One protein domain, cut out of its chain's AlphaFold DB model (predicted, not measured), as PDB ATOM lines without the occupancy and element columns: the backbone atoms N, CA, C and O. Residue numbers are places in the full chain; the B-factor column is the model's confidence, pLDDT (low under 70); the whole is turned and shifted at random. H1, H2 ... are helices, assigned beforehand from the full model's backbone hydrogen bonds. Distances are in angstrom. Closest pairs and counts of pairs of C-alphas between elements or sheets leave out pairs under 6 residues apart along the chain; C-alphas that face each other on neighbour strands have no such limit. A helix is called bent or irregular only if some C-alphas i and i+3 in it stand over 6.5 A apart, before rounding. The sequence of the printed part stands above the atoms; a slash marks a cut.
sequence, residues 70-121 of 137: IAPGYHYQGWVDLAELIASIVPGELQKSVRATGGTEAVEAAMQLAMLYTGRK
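AT A GLANCE: This is residues 70 to 121 of the 137 residues of the protein "Aminotransferase class III-fold pyridoxal phosphate-dependent enzyme" of Chitinophagaceae bacterium (UniProt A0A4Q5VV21). Two helices, H2 and H1, are set apart from each other, and a long link, residues 90 to 102, turns back beyond the last residue of H1 and runs through the space between them toward the first residue of H2. A lead-in stretch, residues 70 to 76, comes before H1, and a short tail, residues 118 to 121, follows H2. The printed part has 52 residues with two named helices, H1 then H2, and no named strand; the class is all helix, and the helices hold 28 of the 52 residues. The whole is loose, with a radius of gyration of the C-alphas of 12.8 A, and spans 35 by 30 by 20 A.

HOW THE PARTS SIT: The longest helix is H2, residues 103 to 117. H1, residues 77 to 89, is apart from it, with no C-alpha of the one within 8 A of the other. The link from H1 to H2 is long, with 13 residues between them. In both helices every O i to N i+4 pair is within hydrogen-bond range, and neither helix is bent.

IN THESE COORDINATES: H2 has 15 residues and measures 20.9 A from C-alpha 103 at (5.925, -27.960, 25.242) to C-alpha 117 at (15.058, -46.104, 30.258), a run mainly toward lower y. H1 has 13 residues and measures 18.8 A from C-alpha 77 at (28.373, -21.672, 23.316) to C-alpha 89 at (18.811, -24.544, 39.187), a run mainly toward higher z.

THE WHOLE: The two C-alphas farthest apart, those of Gln 77 and Lys 121, are 35.6 A apart. Residues 73 to 78, 88 to 93 and 113 to 119 stand free. The printed part has no cut. The mean pLDDT of the printed part is 89.9, and residues 120 to 121 are under 70.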
ATOM      1  N   ILE A  70      21.544 -24.092  13.082       83.06
ATOM      2  CA  ILE A  70      22.460 -25.186  12.787       83.06
ATOM      3  C   ILE A  70      21.828 -26.511  13.201       83.06
ATOM      4  O   ILE A  70      21.061 -26.572  14.167       83.06
ATOM      5  N   ALA A  71      22.142 -27.571  12.454       85.00
ATOM      6  CA  ALA A  71      21.571 -28.889  12.688       85.00
ATOM      7  C   ALA A  71      21.812 -29.365  14.139       85.00
ATOM      8  O   ALA A  71      22.851 -29.043  14.726       85.00
ATOM      9  N   PRO A  72      20.905 -30.168  14.732       80.25
ATOM     10  CA  PRO A  72      20.972 -30.503  16.152       80.25
ATOM     11  C   PRO A  72      22.253 -31.209  16.634       80.25
ATOM     12  O   PRO A  72      22.562 -31.164  17.820       80.25
ATOM     13  N   GLY A  73      23.016 -31.834  15.737       83.75
ATOM     14  CA  GLY A  73      24.303 -32.448  16.082       83.75
ATOM     15  C   GLY A  73      25.418 -31.447  16.406       83.75
ATOM     16  O   GLY A  73      26.425 -31.829  16.991       83.75
ATOM     17  N   TYR A  74      25.257 -30.171  16.048       88.25
ATOM     18  CA  TYR A  74      26.262 -29.146  16.309       88.25
ATOM     19  C   TYR A  74      26.016 -28.448  17.642       88.25
ATOM     20  O   TYR A  74      24.887 -28.091  17.994       88.25
ATOM     21  N   HIS A  75      27.108 -28.226  18.368       85.38
ATOM     22  CA  HIS A  75      27.117 -27.484  19.620       85.38
ATOM     23  C   HIS A  75      27.548 -26.039  19.363       85.38
ATOM     24  O   HIS A  75      28.366 -25.770  18.485       85.38
ATOM     25  N   TYR A  76      27.031 -25.110  20.162       86.94
ATOM     26  CA  TYR A  76      27.520 -23.737  20.215       86.94
ATOM     27  C   TYR A  76      27.385 -23.187  21.633       86.94
ATOM     28  O   TYR A  76      26.586 -23.692  22.423       86.94
ATOM     29  N   GLN A  77      28.166 -22.149  21.945       88.81
ATOM     30  CA  GLN A  77      28.373 -21.672  23.316       88.81
ATOM     31  C   GLN A  77      27.062 -21.399  24.063       88.81
ATOM     32  O   GLN A  77      26.857 -21.937  25.142       88.81
ATOM     33  N   GLY A  78      26.129 -20.666  23.446       88.06
ATOM     34  CA  GLY A  78      24.848 -20.331  24.074       88.06
ATOM     35  C   GLY A  78      24.016 -21.542  24.513       88.06
ATOM     36  O   GLY A  78      23.287 -21.448  25.496       88.06
ATOM     37  N   TRP A  79      24.138 -22.691  23.841       88.31
ATOM     38  CA  TRP A  79      23.488 -23.929  24.283       88.31
ATOM     39  C   TRP A  79      24.196 -24.610  25.440       88.31
ATOM     40  O   TRP A  79      23.523 -25.163  26.307       88.31
ATOM     41  N   VAL A  80      25.525 -24.568  25.466       91.19
ATOM     42  CA  VAL A  80      26.300 -25.116  26.581       91.19
ATOM     43  C   VAL A  80      26.024 -24.303  27.845       91.19
ATOM     44  O   VAL A  80      25.642 -24.883  28.858       91.19
ATOM     45  N   ASP A  81      26.086 -22.974  27.743       93.31
ATOM     46  CA  ASP A  81      25.811 -22.053  28.850       93.31
ATOM     47  C   ASP A  81      24.385 -22.228  29.391       93.31
ATOM     48  O   ASP A  81      24.153 -22.210  30.600       93.31
ATOM     49  N   LEU A  82      23.406 -22.413  28.495       92.69
ATOM     50  CA  LEU A  82      22.019 -22.642  28.892       92.69
ATOM     51  C   LEU A  82      21.848 -23.987  29.607       92.69
ATOM     52  O   LEU A  82      21.152 -24.048  30.618       92.69
ATOM     53  N   ALA A  83      22.468 -25.056  29.103       94.38
ATOM     54  CA  ALA A  83      22.386 -26.373  29.728       94.38
ATOM     55  C   ALA A  83      23.041 -26.387  31.120       94.38
ATOM     56  O   ALA A  83      22.475 -26.960  32.049       94.38
ATOM     57  N   GLU A  84      24.188 -25.720  31.278       95.88
ATOM     58  CA  GLU A  84      24.861 -25.553  32.572       95.88
ATOM     59  C   GLU A  84      23.996 -24.755  33.554       95.88
ATOM     60  O   GLU A  84      23.778 -25.186  34.689       95.88
ATOM     61  N   LEU A  85      23.426 -23.631  33.104       96.56
ATOM     62  CA  LEU A  85      22.526 -22.833  33.931       96.56
ATOM     63  C   LEU A  85      21.312 -23.651  34.390       96.56
ATOM     64  O   LEU A  85      20.977 -23.612  35.571       96.56
ATOM     65  N   ILE A  86      20.676 -24.407  33.489       96.69
ATOM     66  CA  ILE A  86      19.541 -25.272  33.836       96.69
ATOM     67  C   ILE A  86      19.971 -26.311  34.876       96.69
ATOM     68  O   ILE A  86      19.317 -26.416  35.911       96.69
ATOM     69  N   ALA A  87      21.086 -27.015  34.656       97.00
ATOM     70  CA  ALA A  87      21.606 -28.017  35.591       97.00
ATOM     71  C   ALA A  87      21.905 -27.445  36.992       97.00
ATOM     72  O   ALA A  87      21.817 -28.174  37.977       97.00
ATOM     73  N   SER A  88      22.221 -26.147  37.093       96.81
ATOM     74  CA  SER A  88      22.486 -25.473  38.374       96.81
ATOM     75  C   SER A  88      21.234 -25.099  39.182       96.81
ATOM     76  O   SER A  88      21.339 -24.883  40.389       96.81
ATOM     77  N   ILE A  89      20.059 -25.001  38.543       97.25
ATOM     78  CA  ILE A  89      18.811 -24.544  39.187       97.25
ATOM     79  C   ILE A  89      17.783 -25.657  39.382       97.25
ATOM     80  O   ILE A  89      16.890 -25.525  40.220       97.25
ATOM     81  N   VAL A  90      17.861 -26.728  38.590       96.25
ATOM     82  CA  VAL A  90      16.945 -27.865  38.715       96.25
ATOM     83  C   VAL A  90      17.278 -28.687  39.966       96.25
ATOM     84  O   VAL A  90      18.443 -28.811  40.338       96.25
ATOM     85  N   PRO A  91      16.270 -29.259  40.644       93.44
ATOM     86  CA  PRO A  91      16.493 -30.023  41.864       93.44
ATOM     87  C   PRO A  91      17.109 -31.406  41.590       93.44
ATOM     88  O   PRO A  91      16.883 -32.018  40.545       93.44
ATOM     89  N   GLY A  92      17.806 -31.945  42.593       93.25
ATOM     90  CA  GLY A  92      18.309 -33.320  42.594       93.25
ATOM     91  C   GLY A  92      19.487 -33.546  41.642       93.25
ATOM     92  O   GLY A  92      20.384 -32.718  41.537       93.25
ATOM     93  N   GLU A  93      19.490 -34.694  40.963       93.44
ATOM     94  CA  GLU A  93      20.594 -35.147  40.097       93.44
ATOM     95  C   GLU A  93      20.350 -34.864  38.601       93.44
ATOM     96  O   GLU A  93      20.971 -35.465  37.721       93.44
ATOM     97  N   LEU A  94      19.420 -33.962  38.273       94.94
ATOM     98  CA  LEU A  94      19.102 -33.620  36.887       94.94
ATOM     99  C   LEU A  94      20.230 -32.777  36.275       94.94
ATOM    100  O   LEU A  94      20.397 -31.613  36.609       94.94
ATOM    101  N   GLN A  95      21.014 -33.374  35.371       95.19
ATOM    102  CA  GLN A  95      22.240 -32.759  34.823       95.19
ATOM    103  C   GLN A  95      22.280 -32.690  33.289       95.19
ATOM    104  O   GLN A  95      23.282 -32.280  32.701       95.19
ATOM    105  N   LYS A  96      21.230 -33.156  32.603       93.00
ATOM    106  CA  LYS A  96      21.180 -33.242  31.138       93.00
ATOM    107  C   LYS A  96      19.896 -32.612  30.618       93.00
ATOM    108  O   LYS A  96      18.831 -32.802  31.196       93.00
ATOM    109  N   SER A  97      20.008 -31.903  29.500       92.94
ATOM    110  CA  SER A  97      18.893 -31.216  28.849       92.94
ATOM    111  C   SER A  97      18.842 -31.578  27.368       92.94
ATOM    112  O   SER A  97      19.878 -31.759  26.726       92.94
ATOM    113  N   VAL A  98      17.628 -31.662  26.828       90.56
ATOM    114  CA  VAL A  98      17.351 -31.812  25.394       90.56
ATOM    115  C   VAL A  98      16.661 -30.546  24.888       90.56
ATOM    116  O   VAL A  98      16.002 -29.848  25.655       90.56
ATOM    117  N   ARG A  99      16.839 -30.224  23.604       88.88
ATOM    118  CA  ARG A  99      16.176 -29.079  22.972       88.88
ATOM    119  C   ARG A  99      14.794 -29.473  22.469       88.88
ATOM    120  O   ARG A  99      14.646 -30.533  21.872       88.88
ATOM    121  N   ALA A 100      13.845 -28.567  22.649       91.62
ATOM    122  CA  ALA A 100      12.505 -28.618  22.088       91.62
ATOM    123  C   ALA A 100      12.088 -27.190  21.717       91.62
ATOM    124  O   ALA A 100      12.515 -26.231  22.369       91.62
ATOM    125  N   THR A 101      11.293 -27.040  20.663       91.06
ATOM    126  CA  THR A 101      10.775 -25.736  20.219       91.06
ATOM    127  C   THR A 101       9.465 -25.356  20.909       91.06
ATOM    128  O   THR A 101       9.108 -24.179  20.943       91.06
ATOM    129  N   GLY A 102       8.785 -26.328  21.524       93.50
ATOM    130  CA  GLY A 102       7.563 -26.128  22.298       93.50
ATOM    131  C   GLY A 102       7.340 -27.212  23.353       93.50
ATOM    132  O   GLY A 102       8.092 -28.185  23.438       93.50
ATOM    133  N   GLY A 103       6.286 -27.036  24.159       94.06
ATOM    134  CA  GLY A 103       5.925 -27.960  25.242       94.06
ATOM    135  C   GLY A 103       5.623 -29.374  24.746       94.06
ATOM    136  O   GLY A 103       6.164 -30.334  25.283       94.06
ATOM    137  N   THR A 104       4.877 -29.499  23.645       95.75
ATOM    138  CA  THR A 104       4.516 -30.797  23.054       95.75
ATOM    139  C   THR A 104       5.741 -31.635  22.683       95.75
ATOM    140  O   THR A 104       5.826 -32.799  23.068       95.75
ATOM    141  N   GLU A 105       6.729 -31.046  21.999       95.44
ATOM    142  CA  GLU A 105       7.979 -31.742  21.657       95.44
ATOM    143  C   GLU A 105       8.766 -32.148  22.911       95.44
ATOM    144  O   GLU A 105       9.352 -33.230  22.961       95.44
ATOM    145  N   ALA A 106       8.765 -31.300  23.947       95.81
ATOM    146  CA  ALA A 106       9.429 -31.606  25.210       95.81
ATOM    147  C   ALA A 106       8.772 -32.800  25.925       95.81
ATOM    148  O   ALA A 106       9.476 -33.686  26.417       95.81
ATOM    149  N   VAL A 107       7.437 -32.858  25.945       96.19
ATOM    150  CA  VAL A 107       6.672 -33.976  26.519       96.19
ATOM    151  C   VAL A 107       6.885 -35.256  25.718       96.19
ATOM    152  O   VAL A 107       7.094 -36.320  26.307       96.19
ATOM    153  N   GLU A 108       6.897 -35.177  24.388       93.94
ATOM    154  CA  GLU A 108       7.172 -36.340  23.545       93.94
ATOM    155  C   GLU A 108       8.581 -36.893  23.802       93.94
ATOM    156  O   GLU A 108       8.743 -38.099  24.016       93.94
ATOM    157  N   ALA A 109       9.592 -36.023  23.882       93.25
ATOM    158  CA  ALA A 109      10.956 -36.420  24.220       93.25
ATOM    159  C   ALA A 109      11.044 -37.059  25.617       93.25
ATOM    160  O   ALA A 109      11.711 -38.085  25.787       93.25
ATOM    161  N   ALA A 110      10.341 -36.505  26.612       93.19
ATOM    162  CA  ALA A 110      10.277 -37.074  27.959       93.19
ATOM    163  C   ALA A 110       9.645 -38.476  27.954       93.19
ATOM    164  O   ALA A 110      10.180 -39.406  28.567       93.19
ATOM    165  N   MET A 111       8.553 -38.659  27.209       91.25
ATOM    166  CA  MET A 111       7.885 -39.950  27.060       91.25
ATOM    167  C   MET A 111       8.791 -40.976  26.363       91.25
ATOM    168  O   MET A 111       8.916 -42.114  26.826       91.25
ATOM    169  N   GLN A 112       9.472 -40.582  25.284       89.50
ATOM    170  CA  GLN A 112      10.435 -41.439  24.589       89.50
ATOM    171  C   GLN A 112      11.591 -41.850  25.511       89.50
ATOM    172  O   GLN A 112      11.923 -43.037  25.586       89.50
ATOM    173  N   LEU A 113      12.151 -40.910  26.280       90.44
ATOM    174  CA  LEU A 113      13.218 -41.190  27.239       90.44
ATOM    175  C   LEU A 113      12.761 -42.157  28.342       90.44
ATOM    176  O   LEU A 113      13.470 -43.120  28.644       90.44
ATOM    177  N   ALA A 114      11.558 -41.967  28.891       89.56
ATOM    178  CA  ALA A 114      10.984 -42.867  29.891       89.56
ATOM    179  C   ALA A 114      10.799 -44.294  29.341       89.56
ATOM    180  O   ALA A 114      11.114 -45.284  30.015       89.56
ATOM    181  N   MET A 115      10.343 -44.426  28.090       86.12
ATOM    182  CA  MET A 115      10.196 -45.722  27.421       86.12
ATOM    183  C   MET A 115      11.538 -46.422  27.175       86.12
ATOM    184  O   MET A 115      11.619 -47.650  27.346       86.12
ATOM    185  N   LEU A 116      12.568 -45.663  26.783       86.38
ATOM    186  CA  LEU A 116      13.932 -46.158  26.576       86.38
ATOM    187  C   LEU A 116      14.550 -46.633  27.892       86.38
ATOM    188  O   LEU A 116      14.988 -47.781  27.971       86.38
ATOM    189  N   TYR A 117      14.504 -45.799  28.935       86.88
ATOM    190  CA  TYR A 117      15.058 -46.104  30.258       86.88
ATOM    191  C   TYR A 117      14.475 -47.394  30.843       86.88
ATOM    192  O   TYR A 117      15.196 -48.271  31.306       86.88
ATOM    193  N   THR A 118      13.159 -47.572  30.732       85.31
ATOM    194  CA  THR A 118      12.474 -48.767  31.243       85.31
ATOM    195  C   THR A 118      12.658 -50.005  30.336       85.31
ATOM    196  O   THR A 118      11.953 -51.005  30.488       85.31
ATOM    197  N   GLY A 119      13.510 -49.948  29.302       74.50
ATOM    198  CA  GLY A 119      13.919 -51.105  28.494       74.50
ATOM    199  C   GLY A 119      12.905 -51.586  27.449       74.50
ATOM    200  O   GLY A 119      12.591 -52.777  27.396       74.50
ATOM    201  N   ARG A 120      12.346 -50.694  26.616       65.12
ATOM    202  CA  ARG A 120      11.473 -51.120  25.502       65.12
ATOM    203  C   ARG A 120      12.339 -51.815  24.437       65.12
ATOM    204  O   ARG A 120      12.920 -51.159  23.588       65.12
ATOM    205  N   LYS A 121      12.455 -53.147  24.518       56.34
ATOM    206  CA  LYS A 121      13.296 -53.964  23.620       56.34
ATOM    207  C   LYS A 121      12.662 -54.276  22.251       56.34
ATOM    208  O   LYS A 121      13.340 -54.839  21.403       56.34
TER     209      LYS A 121